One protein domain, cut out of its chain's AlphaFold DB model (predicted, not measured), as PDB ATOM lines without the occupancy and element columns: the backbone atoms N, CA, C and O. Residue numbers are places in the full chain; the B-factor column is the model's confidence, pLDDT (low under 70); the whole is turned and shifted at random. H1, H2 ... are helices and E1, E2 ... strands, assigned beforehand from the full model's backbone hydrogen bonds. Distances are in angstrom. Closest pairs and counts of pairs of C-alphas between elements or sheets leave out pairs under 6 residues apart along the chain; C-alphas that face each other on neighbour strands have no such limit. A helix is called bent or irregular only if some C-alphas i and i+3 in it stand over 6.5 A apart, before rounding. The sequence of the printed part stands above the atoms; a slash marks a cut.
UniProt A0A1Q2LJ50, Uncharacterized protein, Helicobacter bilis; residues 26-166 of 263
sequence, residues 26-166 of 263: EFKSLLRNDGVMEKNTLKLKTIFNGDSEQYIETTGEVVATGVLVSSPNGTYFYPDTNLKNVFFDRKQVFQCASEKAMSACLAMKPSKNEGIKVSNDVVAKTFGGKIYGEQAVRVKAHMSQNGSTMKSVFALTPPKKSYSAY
ATOM      1  N   GLU A  26     -24.733   9.968 -12.954       75.50
ATOM      2  CA  GLU A  26     -24.027   8.796 -13.488       75.50
ATOM      3  C   GLU A  26     -23.776   8.884 -15.001       75.50
ATOM      4  O   GLU A  26     -22.811   8.315 -15.507       75.50
ATOM      5  N   PHE A  27     -24.599   9.645 -15.725       82.81
ATOM      6  CA  PHE A  27     -24.460   9.869 -17.164       82.81
ATOM      7  C   PHE A  27     -23.734  11.166 -17.514       82.81
ATOM      8  O   PHE A  27     -23.459  11.401 -18.690       82.81
ATOM      9  N   LYS A  28     -23.369  12.006 -16.534       84.19
ATOM     10  CA  LYS A  28     -22.638  13.258 -16.807       84.19
ATOM     11  C   LYS A  28     -21.317  13.016 -17.530       84.19
ATOM     12  O   LYS A  28     -20.958  13.811 -18.388       84.19
ATOM     13  N   SER A  29     -20.633  11.913 -17.230       82.88
ATOM     14  CA  SER A  29     -19.374  11.526 -17.884       82.88
ATOM     15  C   SER A  29     -19.530  11.174 -19.369       82.88
ATOM     16  O   SER A  29     -18.535  11.116 -20.087       82.88
ATOM     17  N   LEU A  30     -20.759  10.942 -19.846       85.44
ATOM     18  CA  LEU A  30     -21.044  10.681 -21.258       85.44
ATOM     19  C   LEU A  30     -21.114  11.967 -22.091       85.44
ATOM     20  O   LEU A  30     -20.944  11.902 -23.312       85.44
ATOM     21  N   LEU A  31     -21.369  13.111 -21.448       90.12
ATOM     22  CA  LEU A  31     -21.335  14.417 -22.094       90.12
ATOM     23  C   LEU A  31     -19.881  14.828 -22.295       90.12
ATOM     24  O   LEU A  31     -19.106  14.918 -21.343       90.12
ATOM     25  N   ARG A  32     -19.510  15.089 -23.544       89.88
ATOM     26  CA  ARG A  32     -18.141  15.463 -23.894       89.88
ATOM     27  C   ARG A  32     -17.962  16.978 -23.883       89.88
ATOM     28  O   ARG A  32     -18.932  17.735 -23.878       89.88
ATOM     29  N   ASN A  33     -16.711  17.421 -23.859       93.88
ATOM     30  CA  ASN A  33     -16.319  18.826 -24.007       93.88
ATOM     31  C   ASN A  33     -15.837  19.165 -25.434       93.88
ATOM     32  O   ASN A  33     -15.438  20.296 -25.691       93.88
ATOM     33  N   ASP A  34     -15.885  18.203 -26.353       92.69
ATOM     34  CA  ASP A  34     -15.515  18.317 -27.767       92.69
ATOM     35  C   ASP A  34     -16.699  17.966 -28.692       92.69
ATOM     36  O   ASP A  34     -16.526  17.489 -29.813       92.69
ATOM     37  N   GLY A  35     -17.924  18.176 -28.208       91.88
ATOM     38  CA  GLY A  35     -19.135  17.991 -28.990       91.88
ATOM     39  C   GLY A  35     -19.203  18.917 -30.203       91.88
ATOM     40  O   GLY A  35     -18.593  19.987 -30.236       91.88
ATOM     41  N   VAL A  36     -19.988  18.516 -31.198       92.50
ATOM     42  CA  VAL A  36     -20.112  19.198 -32.487       92.50
ATOM     43  C   VAL A  36     -21.559  19.613 -32.709       92.50
ATOM     44  O   VAL A  36     -22.466  18.786 -32.620       92.50
ATOM     45  N   MET A  37     -21.768  20.888 -33.040       93.06
ATOM     46  CA  MET A  37     -23.025  21.413 -33.574       93.06
ATOM     47  C   MET A  37     -22.819  21.730 -35.055       93.06
ATOM     48  O   MET A  37     -22.232  22.750 -35.401       93.06
ATOM     49  N   GLU A  38     -23.281  20.844 -35.932       92.12
ATOM     50  CA  GLU A  38     -23.126  20.995 -37.387       92.12
ATOM     51  C   GLU A  38     -24.166  21.932 -37.987       92.12
ATOM     52  O   GLU A  38     -23.934  22.563 -39.015       92.12
ATOM     53  N   LYS A  39     -25.336  22.007 -37.353       91.50
ATOM     54  CA  LYS A  39     -26.442  22.826 -37.830       91.50
ATOM     55  C   LYS A  39     -27.263  23.317 -36.652       91.50
ATOM     56  O   LYS A  39     -27.609  22.533 -35.772       91.50
ATOM     57  N   ASN A  40     -27.611  24.597 -36.663       92.75
ATOM     58  CA  ASN A  40     -28.688  25.138 -35.845       92.75
ATOM     59  C   ASN A  40     -29.376  26.257 -36.626       92.75
ATOM     60  O   ASN A  40     -28.828  27.344 -36.797       92.75
ATOM     61  N   THR A  41     -30.560  25.960 -37.149       93.44
ATOM     62  CA  THR A  41     -31.391  26.908 -37.897       93.44
ATOM     63  C   THR A  41     -32.721  27.175 -37.201       93.44
ATOM     64  O   THR A  41     -33.648  27.659 -37.852       93.44
ATOM     65  N   LEU A  42     -32.828  26.860 -35.903       91.12
ATOM     66  CA  LEU A  42     -34.063  27.033 -35.146       91.12
ATOM     67  C   LEU A  42     -34.502  28.498 -35.125       91.12
ATOM     68  O   LEU A  42     -33.728  29.398 -34.791       91.12
ATOM     69  N   LYS A  43     -35.775  28.723 -35.446       92.88
ATOM     70  CA  LYS A  43     -36.434  30.032 -35.400       92.88
ATOM     71  C   LYS A  43     -37.820  29.901 -34.795       92.88
ATOM     72  O   LYS A  43     -38.538  28.953 -35.115       92.88
ATOM     73  N   LEU A  44     -38.216  30.870 -33.974       92.12
ATOM     74  CA  LEU A  44     -39.594  30.978 -33.502       92.12
ATOM     75  C   LEU A  44     -40.497  31.362 -34.677       92.12
ATOM     76  O   LEU A  44     -40.184  32.270 -35.444       92.12
ATOM     77  N   LYS A  45     -41.602  30.637 -34.827       91.12
ATOM     78  CA  LYS A  45     -42.613  30.872 -35.862       91.12
ATOM     79  C   LYS A  45     -43.877  31.458 -35.248       91.12
ATOM     80  O   LYS A  45     -44.356  32.489 -35.700       91.12
ATOM     81  N   THR A  46     -44.373  30.800 -34.206       89.81
ATOM     82  CA  THR A  46     -45.621  31.155 -33.532       89.81
ATOM     83  C   THR A  46     -45.382  31.115 -32.032       89.81
ATOM     84  O   THR A  46     -44.758  30.180 -31.530       89.81
ATOM     85  N   ILE A  47     -45.882  32.116 -31.315       90.69
ATOM     86  CA  ILE A  47     -45.928  32.124 -29.854       90.69
ATOM     87  C   ILE A  47     -47.381  32.384 -29.480       90.69
ATOM     88  O   ILE A  47     -47.916  33.447 -29.786       90.69
ATOM     89  N   PHE A  48     -48.016  31.406 -28.845       87.19
ATOM     90  CA  PHE A  48     -49.354  31.555 -28.296       87.19
ATOM     91  C   PHE A  48     -49.255  31.567 -26.777       87.19
ATOM     92  O   PHE A  48     -48.760  30.611 -26.180       87.19
ATOM     93  N   ASN A  49     -49.687  32.669 -26.172       85.44
ATOM     94  CA  ASN A  49     -49.632  32.896 -24.732       85.44
ATOM     95  C   ASN A  49     -51.028  33.282 -24.229       85.44
ATOM     96  O   ASN A  49     -51.291  34.452 -23.968       85.44
ATOM     97  N   GLY A  50     -51.943  32.311 -24.211       81.69
ATOM     98  CA  GLY A  50     -53.305  32.488 -23.716       81.69
ATOM     99  C   GLY A  50     -53.460  32.032 -22.265       81.69
ATOM    100  O   GLY A  50     -52.597  31.346 -21.715       81.69
ATOM    101  N   ASP A  51     -54.598  32.376 -21.663       78.94
ATOM    102  CA  ASP A  51     -54.900  32.057 -20.260       78.94
ATOM    103  C   ASP A  51     -55.054  30.546 -20.005       78.94
ATOM    104  O   ASP A  51     -54.726  30.056 -18.925       78.94
ATOM    105  N   SER A  52     -55.545  29.799 -20.999       80.38
ATOM    106  CA  SER A  52     -55.787  28.352 -20.910       80.38
ATOM    107  C   SER A  52     -54.724  27.498 -21.602       80.38
ATOM    108  O   SER A  52     -54.624  26.304 -21.323       80.38
ATOM    109  N   GLU A  53     -53.933  28.078 -22.506       80.44
ATOM    110  CA  GLU A  53     -52.965  27.337 -23.307       80.44
ATOM    111  C   GLU A  53     -51.752  28.199 -23.665       80.44
ATOM    112  O   GLU A  53     -51.864  29.365 -24.043       80.44
ATOM    113  N   GLN A  54     -50.568  27.592 -23.573       83.69
ATOM    114  CA  GLN A  54     -49.302  28.223 -23.930       83.69
ATOM    115  C   GLN A  54     -48.465  27.283 -24.793       83.69
ATOM    116  O   GLN A  54     -48.014  26.230 -24.323       83.69
ATOM    117  N   TYR A  55     -48.157  27.683 -26.025       84.75
ATOM    118  CA  TYR A  55     -47.269  26.917 -26.897       84.75
ATOM    119  C   TYR A  55     -46.356  27.808 -27.739       84.75
ATOM    120  O   TYR A  55     -46.626  28.981 -27.991       84.75
ATOM    121  N   ILE A  56     -45.239  27.216 -28.158       87.00
ATOM    122  CA  ILE A  56     -44.313  27.803 -29.122       87.00
ATOM    123  C   ILE A  56     -44.199  26.846 -30.302       87.00
ATOM    124  O   ILE A  56     -43.997  25.647 -30.115       87.00
ATOM    125  N   GLU A  57     -44.296  27.370 -31.514       87.88
ATOM    126  CA  GLU A  57     -43.928  26.642 -32.720       87.88
ATOM    127  C   GLU A  57     -42.578  27.154 -33.194       87.88
ATOM    128  O   GLU A  57     -42.356  28.366 -33.283       87.88
ATOM    129  N   THR A  58     -41.685  26.232 -33.539       88.69
ATOM    130  CA  THR A  58     -40.415  26.586 -34.167       88.69
ATOM    131  C   THR A  58     -40.334  26.008 -35.573       88.69
ATOM    132  O   THR A  58     -41.052  25.075 -35.934       88.69
ATOM    133  N   THR A  59     -39.466  26.597 -36.380       89.62
ATOM    134  CA  THR A  59     -39.051  26.079 -37.685       89.62
ATOM    135  C   THR A  59     -37.546  25.864 -37.683       89.62
ATOM    136  O   THR A  59     -36.842  26.390 -36.822       89.62
ATOM    137  N   GLY A  60     -37.050  25.114 -38.665       89.62
ATOM    138  CA  GLY A  60     -35.632  24.799 -38.779       89.62
ATOM    139  C   GLY A  60     -35.236  23.546 -38.005       89.62
ATOM    140  O   GLY A  60     -36.077  22.768 -37.553       89.62
ATOM    141  N   GLU A  61     -33.929  23.324 -37.918       89.75
ATOM    142  CA  GLU A  61     -33.358  22.056 -37.481       89.75
ATOM    143  C   GLU A  61     -32.080  22.270 -36.668       89.75
ATOM    144  O   GLU A  61     -31.338  23.232 -36.881       89.75
ATOM    145  N   VAL A  62     -31.793  21.320 -35.786       89.50
ATOM    146  CA  VAL A  62     -30.535  21.197 -35.051       89.50
ATOM    147  C   VAL A  62     -29.878  19.880 -35.428       89.50
ATOM    148  O   VAL A  62     -30.535  18.845 -35.432       89.50
ATOM    149  N   VAL A  63     -28.579  19.900 -35.706       90.12
ATOM    150  CA  VAL A  63     -27.743  18.702 -35.811       90.12
ATOM    151  C   VAL A  63     -26.601  18.860 -34.820       90.12
ATOM    152  O   VAL A  63     -25.710  19.682 -35.032       90.12
ATOM    153  N   ALA A  64     -26.644  18.107 -33.722       91.19
ATOM    154  CA  ALA A  64     -25.696  18.247 -32.622       91.19
ATOM    155  C   ALA A  64     -25.369  16.909 -31.951       91.19
ATOM    156  O   ALA A  64     -26.186  15.986 -31.932       91.19
ATOM    157  N   THR A  65     -24.179  16.797 -31.369       91.06
ATOM    158  CA  THR A  65     -23.821  15.658 -30.519       91.06
ATOM    159  C   THR A  65     -24.271  15.851 -29.075       91.06
ATOM    160  O   THR A  65     -24.350  16.967 -28.561       91.06
ATOM    161  N   GLY A  66     -24.589  14.739 -28.419       90.62
ATOM    162  CA  GLY A  66     -25.027  14.730 -27.031       90.62
ATOM    163  C   GLY A  66     -25.415  13.334 -26.557       90.62
ATOM    164  O   GLY A  66     -25.014  12.319 -27.138       90.62
ATOM    165  N   VAL A  67     -26.215  13.280 -25.500       88.81
ATOM    166  CA  VAL A  67     -26.658  12.046 -24.847       88.81
ATOM    167  C   VAL A  67     -28.179  12.025 -24.785       88.81
ATOM    168  O   VAL A  67     -28.799  12.933 -24.240       88.81
ATOM    169  N   LEU A  68     -28.787  10.973 -25.327       86.94
ATOM    170  CA  LEU A  68     -30.178  10.642 -25.048       86.94
ATOM    171  C   LEU A  68     -30.239   9.877 -23.738       86.94
ATOM    172  O   LEU A  68     -29.587   8.844 -23.627       86.94
ATOM    173  N   VAL A  69     -31.039  10.343 -22.788       84.75
ATOM    174  CA  VAL A  69     -31.369   9.616 -21.562       84.75
ATOM    175  C   VAL A  69     -32.852   9.320 -21.570       84.75
ATOM    176  O   VAL A  69     -33.673  10.226 -21.686       84.75
ATOM    177  N   SER A  70     -33.196   8.051 -21.446       79.38
ATOM    178  CA  SER A  70     -34.564   7.587 -21.352       79.38
ATOM    179  C   SER A  70     -34.819   6.978 -19.989       79.38
ATOM    180  O   SER A  70     -34.053   6.131 -19.543       79.38
ATOM    181  N   SER A  71     -35.913   7.383 -19.360       74.38
ATOM    182  CA  SER A  71     -36.412   6.860 -18.091       74.38
ATOM    183  C   SER A  71     -37.883   6.450 -18.238       74.38
ATOM    184  O   SER A  71     -38.504   6.757 -19.263       74.38
ATOM    185  N   PRO A  72     -38.494   5.810 -17.223       64.19
ATOM    186  CA  PRO A  72     -39.932   5.534 -17.229       64.19
ATOM    187  C   PRO A  72     -40.796   6.798 -17.385       64.19
ATOM    188  O   PRO A  72     -41.913   6.724 -17.885       64.19
ATOM    189  N   ASN A  73     -40.262   7.966 -17.008       67.88
ATOM    190  CA  ASN A  73     -40.964   9.252 -17.038       67.88
ATOM    191  C   ASN A  73     -40.776  10.024 -18.359       67.88
ATOM    192  O   ASN A  73     -41.359  11.095 -18.547       67.88
ATOM    193  N   GLY A  74     -39.957   9.507 -19.278       77.25
ATOM    194  CA  GLY A  74     -39.747  10.077 -20.604       77.25
ATOM    195  C   GLY A  74     -38.289  10.076 -21.045       77.25
ATOM    196  O   GLY A  74     -37.385   9.656 -20.325       77.25
ATOM    197  N   THR A  75     -38.067  10.581 -22.253       80.50
ATOM    198  CA  THR A  75     -36.743  10.625 -22.876       80.50
ATOM    199  C   THR A  75     -36.328  12.054 -23.147       80.50
ATOM    200  O   THR A  75     -37.127  12.865 -23.614       80.50
ATOM    201  N   TYR A  76     -35.064  12.346 -22.875       87.00
ATOM    202  CA  TYR A  76     -34.482  13.671 -22.972       87.00
ATOM    203  C   TYR A  76     -33.160  13.614 -23.733       87.00
ATOM    204  O   TYR A  76     -32.358  12.705 -23.534       87.00
ATOM    205  N   PHE A  77     -32.923  14.591 -24.600       88.31
ATOM    206  CA  PHE A  77     -31.637  14.811 -25.251       88.31
ATOM    207  C   PHE A  77     -30.874  15.907 -24.515       88.31
ATOM    208  O   PHE A  77     -31.389  17.015 -24.388       88.31
ATOM    209  N   TYR A  78     -29.650  15.615 -24.088       90.56
ATOM    210  CA  TYR A  78     -28.731  16.548 -23.445       90.56
ATOM    211  C   TYR A  78     -27.565  16.854 -24.396       90.56
ATOM    212  O   TYR A  78     -26.817  15.929 -24.724       90.56
ATOM    213  N   PRO A  79     -27.389  18.108 -24.854       91.56
ATOM    214  CA  PRO A  79     -26.231  18.494 -25.658       91.56
ATOM    215  C   PRO A  79     -24.912  18.305 -24.900       91.56
ATOM    216  O   PRO A  79     -24.870  18.451 -23.678       91.56
ATOM    217  N   ASP A  80     -23.830  18.024 -25.627       93.44
ATOM    218  CA  ASP A  80     -22.476  18.005 -25.058       93.44
ATOM    219  C   ASP A  80     -22.116  19.344 -24.380       93.44
ATOM    220  O   ASP A  80     -22.561  20.413 -24.794       93.44
ATOM    221  N   THR A  81     -21.290  19.290 -23.330       92.31
ATOM    222  CA  THR A  81     -21.062  20.405 -22.384       92.31
ATOM    223  C   THR A  81     -20.474  21.677 -23.001       92.31
ATOM    224  O   THR A  81     -20.662  22.767 -22.460       92.31
ATOM    225  N   ASN A  82     -19.755  21.563 -24.119       93.81
ATOM    226  CA  ASN A  82     -19.197  22.707 -24.840       93.81
ATOM    227  C   ASN A  82     -20.216  23.401 -25.752       93.81
ATOM    228  O   ASN A  82     -19.980  24.536 -26.173       93.81
ATOM    229  N   LEU A  83     -21.335  22.744 -26.067       93.00
ATOM    230  CA  LEU A  83     -22.382  23.309 -26.904       93.00
ATOM    231  C   LEU A  83     -23.230  24.274 -26.074       93.00
ATOM    232  O   LEU A  83     -23.771  23.922 -25.028       93.00
ATOM    233  N   LYS A  84     -23.342  25.511 -26.556       89.69
ATOM    234  CA  LYS A  84     -24.124  26.569 -25.915       89.69
ATOM    235  C   LYS A  84     -25.260  27.008 -26.823       89.69
ATOM    236  O   LYS A  84     -25.116  27.020 -28.043       89.69
ATOM    237  N   ASN A  85     -26.342  27.452 -26.201       89.56
ATOM    238  CA  ASN A  85     -27.514  28.051 -26.808       89.56
ATOM    239  C   ASN A  85     -28.103  27.143 -27.889       89.56
ATOM    240  O   ASN A  85     -28.263  27.545 -29.036       89.56
ATOM    241  N   VAL A  86     -28.375  25.885 -27.535       89.19
ATOM    242  CA  VAL A  86     -28.838  24.889 -28.511       89.19
ATOM    243  C   VAL A  86     -30.337  25.039 -28.764       89.19
ATOM    244  O   VAL A  86     -30.766  25.018 -29.917       89.19
ATOM    245  N   PHE A  87     -31.124  25.261 -27.706       89.06
ATOM    246  CA  PHE A  87     -32.590  25.328 -27.767       89.06
ATOM    247  C   PHE A  87     -33.142  26.647 -27.218       89.06
ATOM    248  O   PHE A  87     -32.449  27.393 -26.524       89.06
ATOM    249  N   PHE A  88     -34.410  26.937 -27.510       88.81
ATOM    250  CA  PHE A  88     -35.111  28.075 -26.914       88.81
ATOM    251  C   PHE A  88     -35.484  27.816 -25.452       88.81
ATOM    252  O   PHE A  88     -36.021  26.759 -25.112       88.81
ATOM    253  N   ASP A  89     -35.258  28.810 -24.591       87.25
ATOM    254  CA  ASP A  89     -35.804  28.811 -23.236       87.25
ATOM    255  C   ASP A  89     -37.276  29.250 -23.260       87.25
ATOM    256  O   ASP A  89     -37.591  30.427 -23.434       87.25
ATOM    257  N   ARG A  90     -38.189  28.293 -23.053       84.56
ATOM    258  CA  ARG A  90     -39.643  28.527 -23.029       84.56
ATOM    259  C   ARG A  90     -40.039  29.622 -22.029       84.56
ATOM    260  O   ARG A  90     -40.931  30.404 -22.341       84.56
ATOM    261  N   LYS A  91     -39.380  29.704 -20.863       86.00
ATOM    262  CA  LYS A  91     -39.683  30.727 -19.845       86.00
ATOM    263  C   LYS A  91     -39.328  32.116 -20.381       86.00
ATOM    264  O   LYS A  91     -40.170  33.005 -20.350       86.00
ATOM    265  N   GLN A  92     -38.141  32.272 -20.971       89.06
ATOM    266  CA  GLN A  92     -37.718  33.543 -21.575       89.06
ATOM    267  C   GLN A  92     -38.580  33.947 -22.774       89.06
ATOM    268  O   GLN A  92     -38.864  35.131 -22.948       89.06
ATOM    269  N   VAL A  93     -39.010  32.988 -23.599       89.38
ATOM    270  CA  VAL A  93     -39.871  33.278 -24.756       89.38
ATOM    271  C   VAL A  93     -41.240  33.795 -24.309       89.38
ATOM    272  O   VAL A  93     -41.703  34.800 -24.845       89.38
ATOM    273  N   PHE A  94     -41.872  33.180 -23.303       89.38
ATOM    274  CA  PHE A  94     -43.151  33.687 -22.789       89.38
ATOM    275  C   PHE A  94     -43.013  34.977 -21.995       89.38
ATOM    276  O   PHE A  94     -43.869  35.844 -22.125       89.38
ATOM    277  N   GLN A  95     -41.919  35.152 -21.252       90.62
ATOM    278  CA  GLN A  95     -41.605  36.438 -20.630       90.62
ATOM    279  C   GLN A  95     -41.536  37.543 -21.691       90.62
ATOM    280  O   GLN A  95     -42.183  38.576 -21.552       90.62
ATOM    281  N   CYS A  96     -40.831  37.293 -22.801       92.12
ATOM    282  CA  CYS A  96     -40.794  38.228 -23.919       92.12
ATOM    283  C   CYS A  96     -42.199  38.517 -24.454       92.12
ATOM    284  O   CYS A  96     -42.544  39.682 -24.624       92.12
ATOM    285  N   ALA A  97     -43.009  37.484 -24.699       89.75
ATOM    286  CA  ALA A  97     -44.353  37.651 -25.249       89.75
ATOM    287  C   ALA A  97     -45.287  38.464 -24.335       89.75
ATOM    288  O   ALA A  97     -46.205  39.108 -24.835       89.75
ATOM    289  N   SER A  98     -45.050  38.447 -23.020       87.56
ATOM    290  CA  SER A  98     -45.786  39.256 -22.042       87.56
ATOM    291  C   SER A  98     -45.284  40.702 -21.935       87.56
ATOM    292  O   SER A  98     -46.043  41.580 -21.539       87.56
ATOM    293  N   GLU A  99     -44.013  40.966 -22.254       89.62
ATOM    294  CA  GLU A  99     -43.348  42.250 -21.966       89.62
ATOM    295  C   GLU A  99     -42.981  43.068 -23.210       89.62
ATOM    296  O   GLU A  99     -42.690  44.261 -23.111       89.62
ATOM    297  N   LYS A 100     -42.926  42.440 -24.387       88.81
ATOM    298  CA  LYS A 100     -42.377  43.031 -25.612       88.81
ATOM    299  C   LYS A 100     -43.296  42.817 -26.805       88.81
ATOM    300  O   LYS A 100     -44.174  41.960 -26.816       88.81
ATOM    301  N   ALA A 101     -43.045  43.588 -27.863       87.12
ATOM    302  CA  ALA A 101     -43.695  43.375 -29.147       87.12
ATOM    303  C   ALA A 101     -43.382  41.968 -29.688       87.12
ATOM    304  O   ALA A 101     -42.226  41.539 -29.691       87.12
ATOM    305  N   MET A 102     -44.402  41.286 -30.220       88.19
ATOM    306  CA  MET A 102     -44.284  39.919 -30.743       88.19
ATOM    307  C   MET A 102     -43.162  39.776 -31.786       88.19
ATOM    308  O   MET A 102     -42.452  38.773 -31.801       88.19
ATOM    309  N   SER A 103     -42.933  40.803 -32.611       88.31
ATOM    310  CA  SER A 103     -41.841  40.840 -33.595       88.31
ATOM    311  C   SER A 103     -40.450  40.722 -32.963       88.31
ATOM    312  O   SER A 103     -39.588  40.034 -33.508       88.31
ATOM    313  N   ALA A 104     -40.231  41.330 -31.793       90.12
ATOM    314  CA  ALA A 104     -38.978  41.208 -31.052       90.12
ATOM    315  C   ALA A 104     -38.805  39.796 -30.473       90.12
ATOM    316  O   ALA A 104     -37.694  39.266 -30.458       90.12
ATOM    317  N   CYS A 105     -39.899  39.165 -30.043       91.50
ATOM    318  CA  CYS A 105     -39.872  37.809 -29.497       91.50
ATOM    319  C   CYS A 105     -39.623  36.754 -30.571       91.50
ATOM    320  O   CYS A 105     -38.822  35.849 -30.365       91.50
ATOM    321  N   LEU A 106     -40.213  36.909 -31.758       92.56
ATOM    322  CA  LEU A 106     -39.945  36.029 -32.899       92.56
ATOM    323  C   LEU A 106     -38.492  36.124 -33.404       92.56
ATOM    324  O   LEU A 106     -37.982  35.172 -33.990       92.56
ATOM    325  N   ALA A 107     -37.807  37.241 -33.138       93.06
ATOM    326  CA  ALA A 107     -36.395  37.440 -33.467       93.06
ATOM    327  C   ALA A 107     -35.418  36.890 -32.408       93.06
ATOM    328  O   ALA A 107     -34.199  36.988 -32.594       93.06
ATOM    329  N   MET A 108     -35.914  36.323 -31.299       93.19
ATOM    330  CA  MET A 108     -35.053  35.716 -30.285       93.19
ATOM    331  C   MET A 108     -34.220  34.578 -30.881       93.19
ATOM    332  O   MET A 108     -34.630  33.879 -31.809       93.19
ATOM    333  N   LYS A 109     -33.040  34.373 -30.299       92.50
ATOM    334  CA  LYS A 109     -32.166  33.237 -30.599       92.50
ATOM    335  C   LYS A 109     -32.293  32.178 -29.498       92.50
ATOM    336  O   LYS A 109     -32.664  32.531 -28.377       92.50
ATOM    337  N   PRO A 110     -31.970  30.907 -29.791       91.19
ATOM    338  CA  PRO A 110     -31.788  29.889 -28.763       91.19
ATOM    339  C   PRO A 110     -30.880  30.377 -27.619       91.19
ATOM    340  O   PRO A 110     -29.949  31.149 -27.851       91.19
ATOM    341  N   SER A 111     -31.158  29.946 -26.389       88.69
ATOM    342  CA  SER A 111     -30.485  30.429 -25.168       88.69
ATOM    343  C   SER A 111     -30.382  29.389 -24.042       88.69
ATOM    344  O   SER A 111     -29.883  29.693 -22.962       88.69
ATOM    345  N   LYS A 112     -30.839  28.151 -24.275       85.44
ATOM    346  CA  LYS A 112     -30.918  27.082 -23.271       85.44
ATOM    347  C   LYS A 112     -29.891  25.970 -23.528       85.44
ATOM    348  O   LYS A 112     -29.726  25.532 -24.668       85.44
ATOM    349  N   ASN A 113     -29.262  25.494 -22.444       75.88
ATOM    350  CA  ASN A 113     -28.198  24.466 -22.428       75.88
ATOM    351  C   ASN A 113     -28.578  23.198 -21.649       75.88
ATOM    352  O   ASN A 113     -27.712  22.431 -21.239       75.88
ATOM    353  N   GLU A 114     -29.863  22.999 -21.383       79.69
ATOM    354  CA  GLU A 114     -30.335  21.838 -20.630       79.69
ATOM    355  C   GLU A 114     -30.870  20.766 -21.573       79.69
ATOM    356  O   GLU A 114     -30.940  20.955 -22.793       79.69
ATOM    357  N   GLY A 115     -31.280  19.641 -20.988       82.94
ATOM    358  CA  GLY A 115     -31.981  18.622 -21.740       82.94
ATOM    359  C   GLY A 115     -33.249  19.177 -22.393       82.94
ATOM    360  O   GLY A 115     -33.840  20.158 -21.934       82.94
ATOM    361  N   ILE A 116     -33.713  18.505 -23.437       84.19
ATOM    362  CA  ILE A 116     -35.029  18.732 -24.032       84.19
ATOM    363  C   ILE A 116     -35.741  17.401 -24.216       84.19
ATOM    364  O   ILE A 116     -35.106  16.397 -24.536       84.19
ATOM    365  N   LYS A 117     -37.057  17.372 -23.990       84.81
ATOM    366  CA  LYS A 117     -37.842  16.148 -24.145       84.81
ATOM    367  C   LYS A 117     -37.859  15.720 -25.612       84.81
ATOM    368  O   LYS A 117     -37.888  16.549 -26.519       84.81
ATOM    369  N   VAL A 118     -37.857  14.418 -25.848       81.12
ATOM    370  CA  VAL A 118     -37.870  13.802 -27.176       81.12
ATOM    371  C   VAL A 118     -39.146  12.979 -27.333       81.12
ATOM    372  O   VAL A 118     -39.675  12.455 -26.353       81.12
ATOM    373  N   SER A 119     -39.676  12.896 -28.552       76.44
ATOM    374  CA  SER A 119     -40.877  12.110 -28.842       76.44
ATOM    375  C   SER A 119     -40.659  10.598 -28.650       76.44
ATOM    376  O   SER A 119     -39.568  10.075 -28.866       76.44
ATOM    377  N   ASN A 120     -41.701   9.870 -28.233       65.81
ATOM    378  CA  ASN A 120     -41.599   8.446 -27.863       65.81
ATOM    379  C   ASN A 120     -41.218   7.513 -29.033       65.81
ATOM    380  O   ASN A 120     -40.604   6.468 -28.829       65.81
ATOM    381  N   ASP A 121     -41.559   7.877 -30.266       66.88
ATOM    382  CA  ASP A 121     -41.231   7.126 -31.487       66.88
ATOM    383  C   ASP A 121     -39.717   7.044 -31.747       66.88
ATOM    384  O   ASP A 121     -39.212   6.053 -32.280       66.88
ATOM    385  N   VAL A 122     -38.977   8.062 -31.315       64.56
ATOM    386  CA  VAL A 122     -37.513   8.104 -31.367       64.56
ATOM    387  C   VAL A 122     -36.884   7.094 -30.403       64.56
ATOM    388  O   VAL A 122     -35.832   6.514 -30.690       64.56
ATOM    389  N   VAL A 123     -37.535   6.859 -29.263       62.41
ATOM    390  CA  VAL A 123     -37.057   5.980 -28.189       62.41
ATOM    391  C   VAL A 123     -37.009   4.539 -28.669       62.41
ATOM    392  O   VAL A 123     -35.967   3.895 -28.573       62.41
ATOM    393  N   ALA A 124     -38.105   4.060 -29.263       60.59
ATOM    394  CA  ALA A 124     -38.211   2.692 -29.761       60.59
ATOM    395  C   ALA A 124     -37.119   2.368 -30.793       60.59
ATOM    396  O   ALA A 124     -36.506   1.303 -30.737       60.59
ATOM    397  N   LYS A 125     -36.824   3.316 -31.694       66.69
ATOM    398  CA  LYS A 125     -35.781   3.164 -32.723       66.69
ATOM    399  C   LYS A 125     -34.364   3.184 -32.153       66.69
ATOM    400  O   LYS A 125     -33.483   2.538 -32.708       66.69
ATOM    401  N   THR A 126     -34.138   3.935 -31.076       68.62
ATOM    402  CA  THR A 126     -32.792   4.140 -30.518       68.62
ATOM    403  C   THR A 126     -32.425   3.085 -29.478       68.62
ATOM    404  O   THR A 126     -31.298   2.603 -29.466       68.62
ATOM    405  N   PHE A 127     -33.359   2.719 -28.602       65.50
ATOM    406  CA  PHE A 127     -33.104   1.826 -27.467       65.50
ATOM    407  C   PHE A 127     -33.577   0.384 -27.705       65.50
ATOM    408  O   PHE A 127     -33.330  -0.480 -26.871       65.50
ATOM    409  N   GLY A 128     -34.226   0.098 -28.839       57.00
ATOM    410  CA  GLY A 128     -34.538  -1.271 -29.262       57.00
ATOM    411  C   GLY A 128     -35.664  -1.962 -28.486       57.00
ATOM    412  O   GLY A 128     -35.794  -3.178 -28.587       57.00
ATOM    413  N   GLY A 129     -36.486  -1.231 -27.726       53.78
ATOM    414  CA  GLY A 129     -37.652  -1.805 -27.049       53.78
ATOM    415  C   GLY A 129     -37.983  -1.167 -25.702       53.78
ATOM    416  O   GLY A 129     -37.758   0.024 -25.487       53.78
ATOM    417  N   LYS A 130     -38.569  -1.977 -24.808       52.50
ATOM    418  CA  LYS A 130     -38.981  -1.572 -23.458       52.50
ATOM    419  C   LYS A 130     -37.749  -1.286 -22.600       52.50
ATOM    420  O   LYS A 130     -36.867  -2.128 -22.457       52.50
ATOM    421  N   ILE A 131     -37.711  -0.090 -22.026       55.56
ATOM    422  CA  ILE A 131     -36.604   0.376 -21.196       55.56
ATOM    423  C   ILE A 131     -36.935   0.084 -19.740       55.56
ATOM    424  O   ILE A 131     -37.991   0.472 -19.241       55.56
ATOM    425  N   TYR A 132     -36.007  -0.581 -19.063       56.19
ATOM    426  CA  TYR A 132     -36.065  -0.791 -17.629       56.19
ATOM    427  C   TYR A 132     -35.116   0.214 -16.969       56.19
ATOM    428  O   TYR A 132     -33.909   0.187 -17.218       56.19
ATOM    429  N   GLY A 133     -35.664   1.103 -16.133       65.06
ATOM    430  CA  GLY A 133     -34.895   2.133 -15.429       65.06
ATOM    431  C   GLY A 133     -34.423   3.273 -16.321       65.06
ATOM    432  O   GLY A 133     -35.076   3.588 -17.314       65.06
ATOM    433  N   GLU A 134     -33.309   3.914 -15.957       73.38
ATOM    434  CA  GLU A 134     -32.706   4.939 -16.804       73.38
ATOM    435  C   GLU A 134     -31.624   4.345 -17.705       73.38
ATOM    436  O   GLU A 134     -30.695   3.680 -17.240       73.38
ATOM    437  N   GLN A 135     -31.730   4.617 -19.003       76.69
ATOM    438  CA  GLN A 135     -30.739   4.254 -20.002       76.69
ATOM    439  C   GLN A 135     -30.250   5.487 -20.743       76.69
ATOM    440  O   GLN A 135     -31.040   6.350 -21.111       76.69
ATOM    441  N   ALA A 136     -28.954   5.541 -21.019       81.31
ATOM    442  CA  ALA A 136     -28.332   6.598 -21.784       81.31
ATOM    443  C   ALA A 136     -27.614   6.055 -23.017       81.31
ATOM    444  O   ALA A 136     -26.965   5.009 -22.979       81.31
ATOM    445  N   VAL A 137     -27.695   6.795 -24.114       80.69
ATOM    446  CA  VAL A 137     -26.981   6.511 -25.357       80.69
ATOM    447  C   VAL A 137     -26.393   7.810 -25.876       80.69
ATOM    448  O   VAL A 137     -27.088   8.815 -26.021       80.69
ATOM    449  N   ARG A 138     -25.102   7.784 -26.207       84.31
ATOM    450  CA  ARG A 138     -24.476   8.905 -26.900       84.31
ATOM    451  C   ARG A 138     -24.882   8.895 -28.369       84.31
ATOM    452  O   ARG A 138     -24.743   7.875 -29.041       84.31
ATOM    453  N   VAL A 139     -25.320  10.040 -28.875       83.44
ATOM    454  CA  VAL A 139     -25.786  10.186 -30.253       83.44
ATOM    455  C   VAL A 139     -25.252  11.463 -30.891       83.44
ATOM    456  O   VAL A 139     -24.857  12.416 -30.220       83.44
ATOM    457  N   LYS A 140     -25.266  11.484 -32.220       85.94
ATOM    458  CA  LYS A 140     -25.318  12.719 -32.995       85.94
ATOM    459  C   LYS A 140     -26.736  12.827 -33.525       85.94
ATOM    460  O   LYS A 140     -27.108  11.996 -34.339       85.94
ATOM    461  N   ALA A 141     -27.496  13.784 -33.017       83.44
ATOM    462  CA  ALA A 141     -28.925  13.921 -33.222       83.44
ATOM    463  C   ALA A 141     -29.217  15.007 -34.260       83.44
ATOM    464  O   ALA A 141     -28.837  16.159 -34.066       83.44
ATOM    465  N   HIS A 142     -29.918  14.647 -35.333       85.88
ATOM    466  CA  HIS A 142     -30.665  15.600 -36.163       85.88
ATOM    467  C   HIS A 142     -32.045  15.769 -35.541       85.88
ATOM    468  O   HIS A 142     -32.613  14.786 -35.095       85.88
ATOM    469  N   MET A 143     -32.546  16.987 -35.387       84.06
ATOM    470  CA  MET A 143     -33.749  17.245 -34.608       84.06
ATOM    471  C   MET A 143     -34.477  18.493 -35.110       84.06
ATOM    472  O   MET A 143     -33.842  19.449 -35.549       84.06
ATOM    473  N   SER A 144     -35.798  18.531 -34.960       81.19
ATOM    474  CA  SER A 144     -36.606  19.757 -35.070       81.19
ATOM    475  C   SER A 144     -37.392  19.972 -33.778       81.19
ATOM    476  O   SER A 144     -37.831  19.001 -33.163       81.19
ATOM    477  N   GLN A 145     -37.536  21.219 -33.326       77.81
ATOM    478  CA  GLN A 145     -38.246  21.532 -32.083       77.81
ATOM    479  C   GLN A 145     -39.701  21.905 -32.393       77.81
ATOM    480  O   GLN A 145     -39.969  22.794 -33.197       77.81
ATOM    481  N   ASN A 146     -40.666  21.274 -31.731       73.50
ATOM    482  CA  ASN A 146     -42.033  21.787 -31.684       73.50
ATOM    483  C   ASN A 146     -42.492  21.845 -30.225       73.50
ATOM    484  O   ASN A 146     -42.576  20.818 -29.547       73.50
ATOM    485  N   GLY A 147     -42.714  23.053 -29.710       73.62
ATOM    486  CA  GLY A 147     -42.919  23.268 -28.284       73.62
ATOM    487  C   GLY A 147     -41.721  22.804 -27.449       73.62
ATOM    488  O   GLY A 147     -40.577  23.208 -27.666       73.62
ATOM    489  N   SER A 148     -41.999  21.947 -26.469       67.44
ATOM    490  CA  SER A 148     -41.012  21.347 -25.561       67.44
ATOM    491  C   SER A 148     -40.436  20.016 -26.058       67.44
ATOM    492  O   SER A 148     -39.657  19.394 -25.336       67.44
ATOM    493  N   THR A 149     -40.833  19.557 -27.250       68.94
ATOM    494  CA  THR A 149     -40.500  18.218 -27.753       68.94
ATOM    495  C   THR A 149     -39.677  18.294 -29.036       68.94
ATOM    496  O   THR A 149     -40.019  19.027 -29.964       68.94
ATOM    497  N   MET A 150     -38.615  17.491 -29.111       72.56
ATOM    498  CA  MET A 150     -37.861  17.272 -30.343       72.56
ATOM    499  C   MET A 150     -38.471  16.142 -31.164       72.56
ATOM    500  O   MET A 150     -38.746  15.063 -30.632       72.56
ATOM    501  N   LYS A 151     -38.619  16.372 -32.469       65.12
ATOM    502  CA  LYS A 151     -38.955  15.344 -33.455       65.12
ATOM    503  C   LYS A 151     -37.689  14.849 -34.160       65.12
ATOM    504  O   LYS A 151     -36.821  15.653 -34.512       65.12
ATOM    505  N   SER A 152     -37.643  13.536 -34.392       58.41
ATOM    506  CA  SER A 152     -36.722  12.849 -35.310       58.41
ATOM    507  C   SER A 152     -35.245  12.744 -34.904       58.41
ATOM    508  O   SER A 152     -34.396  12.969 -35.753       58.41
ATOM    509  N   VAL A 153     -34.906  12.321 -33.677       61.25
ATOM    510  CA  VAL A 153     -33.498  11.996 -33.351       61.25
ATOM    511  C   VAL A 153     -33.080  10.705 -34.052       61.25
ATOM    512  O   VAL A 153     -33.598   9.627 -33.764       61.25
ATOM    513  N   PHE A 154     -32.094  10.804 -34.933       62.00
ATOM    514  CA  PHE A 154     -31.406   9.644 -35.490       62.00
ATOM    515  C   PHE A 154     -30.025   9.556 -34.870       62.00
ATOM    516  O   PHE A 154     -29.287  10.532 -34.906       62.00
ATOM    517  N   ALA A 155     -29.649   8.399 -34.332       55.34
ATOM    518  CA  ALA A 155     -28.249   8.134 -34.051       55.34
ATOM    519  C   ALA A 155     -27.551   7.875 -35.395       55.34
ATOM    520  O   ALA A 155     -27.787   6.849 -36.028       55.34
ATOM    521  N   LEU A 156     -26.692   8.795 -35.847       53.06
ATOM    522  CA  LEU A 156     -25.954   8.660 -37.120       53.06
ATOM    523  C   LEU A 156     -24.948   7.491 -37.145       53.06
ATOM    524  O   LEU A 156     -24.257   7.255 -38.131       53.06
ATOM    525  N   THR A 157     -24.864   6.738 -36.057       45.47
ATOM    526  CA  THR A 157     -24.214   5.434 -35.961       45.47
ATOM    527  C   THR A 157     -25.107   4.579 -35.063       45.47
ATOM    528  O   THR A 157     -25.602   5.127 -34.072       45.47
ATOM    529  N   PRO A 158     -25.320   3.275 -35.339       51.34
ATOM    530  CA  PRO A 158     -26.047   2.414 -34.416       51.34
ATOM    531  C   PRO A 158     -25.465   2.577 -33.010       51.34
ATOM    532  O   PRO A 158     -24.232   2.587 -32.884       51.34
ATOM    533  N   PRO A 159     -26.295   2.734 -31.966       54.31
ATOM    534  CA  PRO A 159     -25.828   2.746 -30.591       54.31
ATOM    535  C   PRO A 159     -24.987   1.498 -30.329       54.31
ATOM    536  O   PRO A 159     -25.513   0.412 -30.119       54.31
ATOM    537  N   LYS A 160     -23.656   1.621 -30.372       49.00
ATOM    538  CA  LYS A 160     -22.778   0.467 -30.130       49.00
ATOM    539  C   LYS A 160     -22.850   0.015 -28.668       49.00
ATOM    540  O   LYS A 160     -22.485  -1.117 -28.369       49.00
ATOM    541  N   LYS A 161     -23.257   0.914 -27.757       58.31
ATOM    542  CA  LYS A 161     -23.358   0.702 -26.306       58.31
ATOM    543  C   LYS A 161     -24.466   1.584 -25.718       58.31
ATOM    544  O   LYS A 161     -24.419   2.802 -25.892       58.31
ATOM    545  N   SER A 162     -25.413   0.980 -25.004       62.22
ATOM    546  CA  SER A 162     -26.273   1.672 -24.043       62.22
ATOM    547  C   SER A 162     -25.647   1.601 -22.649       62.22
ATOM    548  O   SER A 162     -24.967   0.634 -22.293       62.22
ATOM    549  N   TYR A 163     -25.837   2.659 -21.873       63.34
ATOM    550  CA  TYR A 163     -25.431   2.757 -20.476       63.34
ATOM    551  C   TYR A 163     -26.692   2.723 -19.630       63.34
ATOM    552  O   TYR A 163     -27.705   3.277 -20.038       63.34
ATOM    553  N   SER A 164     -26.652   2.101 -18.461       64.31
ATOM    554  CA  SER A 164     -27.757   2.193 -17.502       64.31
ATOM    555  C   SER A 164     -27.230   2.760 -16.200       64.31
ATOM    556  O   SER A 164     -26.074   2.493 -15.857       64.31
ATOM    557  N   ALA A 165     -28.069   3.555 -15.545       53.50
ATOM    558  CA  ALA A 165     -27.789   4.155 -14.254       53.50
ATOM    559  C   ALA A 165     -28.676   3.524 -13.184       53.50
ATOM    560  O   ALA A 165     -29.851   3.221 -13.424       53.50
ATOM    561  N   TYR A 166     -28.097   3.356 -12.001       50.78
ATOM    562  CA  TYR A 166     -28.796   2.971 -10.784       50.78
ATOM    563  C   TYR A 166     -28.960   4.211  -9.884       50.78
ATOM    564  O   TYR A 166     -28.040   5.017  -9.781       50.78
TER     565      TYR A 166
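Overview. This is residues 26 to 166 of the 263 residues of an uncharacterized protein of Helicobacter bilis (UniProt A0A1Q2LJ50). A small closed barrel of five strands, E4, E5, E6, E8 and E7, makes one lobe, and a smaller second lobe at the other end of the long axis is the hairpin of E2 and E3 with the helices H2 and H3 packed on it. H1 and H4 pack on the outside of the barrel, while the short strands E1 and E9 pair onto E4 and E7. The printed part has 141 residues with four named helices and nine named strands, in the order H1 E1 E2 E3 E4 E5 H2 H3 E6 H4 E7 E8 E9. The barrel is mixed, the class is mixed, helices and strands, and the whole is compact, with a radius of gyration of the C-alphas of 15.7 A and spans of 47 by 33 by 23 A.

Along the chain. In the barrel, E4 is residues 62 to 71, 23.0 A from C-alpha 62 at (-30.535, 21.197, -35.051) to C-alpha 71, and E7 is residues 134 to 146, 24.3 A long. E4 bends by 85 degrees at residue 65, and E7 bends by 101 degrees at residue 140. E5 is residues 74 to 79, 16.7 A long; E6 is residues 116 to 118 and E8 is residues 149 to 151. E1, residues 37 to 40, runs on into E2, residues 43 to 49, across a break of 2 residues at 53 degrees. E2 is 17.2 A long and E3, residues 54 to 59, is 17.3 A. H2, residues 90 to 99, is 14.3 A long; H3 is residues 102 to 106, and H4, residues 120 to 127, is 10.8 A long. H1, residues 26 to 30, begins at C-alpha 26 (-24.027, 8.796, -13.488); it is irregular, but only just, with C-alphas 26 and 29 at 7.0 A. E9, residues 163 to 165, ends at C-alpha 165 (-27.789, 4.155, -14.254).

Arrangement. Round the closed barrel run E4, E5, E6, E8, E7 and back to E4. E7 and E4 are antiparallel, with N 143 and O 62 at 2.7 A and N 68 and O 137 at 2.8 A. The hairpin of E4 and E5 has N 67 and O 78 at 2.8 A. E5 and E6 are antiparallel, with N 118 and O 75 at 2.8 A. E6 and E8 are parallel, with N 150 and O 117 at 2.9 A. The hairpin of E7 and E8 has N 151 and O 144 at 2.8 A. The pairing is staggered: E1 is antiparallel to E4 beside residues 62 to 64, with N 63 and O 39 at 2.8 A, and E9 is antiparallel to E7 beside residues 134 to 136, with N 136 and O 163 at 2.8 A. H4 is on the barrel, outside it, at a height over the sheet of 8.3 A; it lies only just over E4, with 3 of its 8 C-alphas on that strand, and runs across the strands at 88 degrees to E4 on the local plane. H1 is also on the barrel and outside it, over E7, at a height of 8.0 A. In the hairpin of E2 and E3, N 45 and O 57 are 2.8 A apart. The closest C-alphas of E3 and E7 are those of Glu 57 and Asn 146, 5.3 A. Those of E2 and H3 are Leu 44 and Leu 106, 5.1 A, and those of E2 and H2 are Asn 49 and Phe 94, 6.8 A. H2 and H3 touch, closest at the C-alphas of Cys 96 and Cys 105, 5.7 A. In H2 and H3 every O i to N i+4 pair is within hydrogen-bond range; in H4 it is 3 of 4, and in H1 0 of 1, with 1 of 2 O i to N i+3 pairs.

Size, cuts and confidence. The two C-alphas farthest apart, those of Ala 101 and Lys 160, are 47.7 A apart. The printed part has no cut. The link from E8 to E9 is long, with 11 residues. The mean pLDDT of the printed part is 80.2; residues 72 to 73, 120 to 133, 148 to 149 and 151 to 166 are under 70.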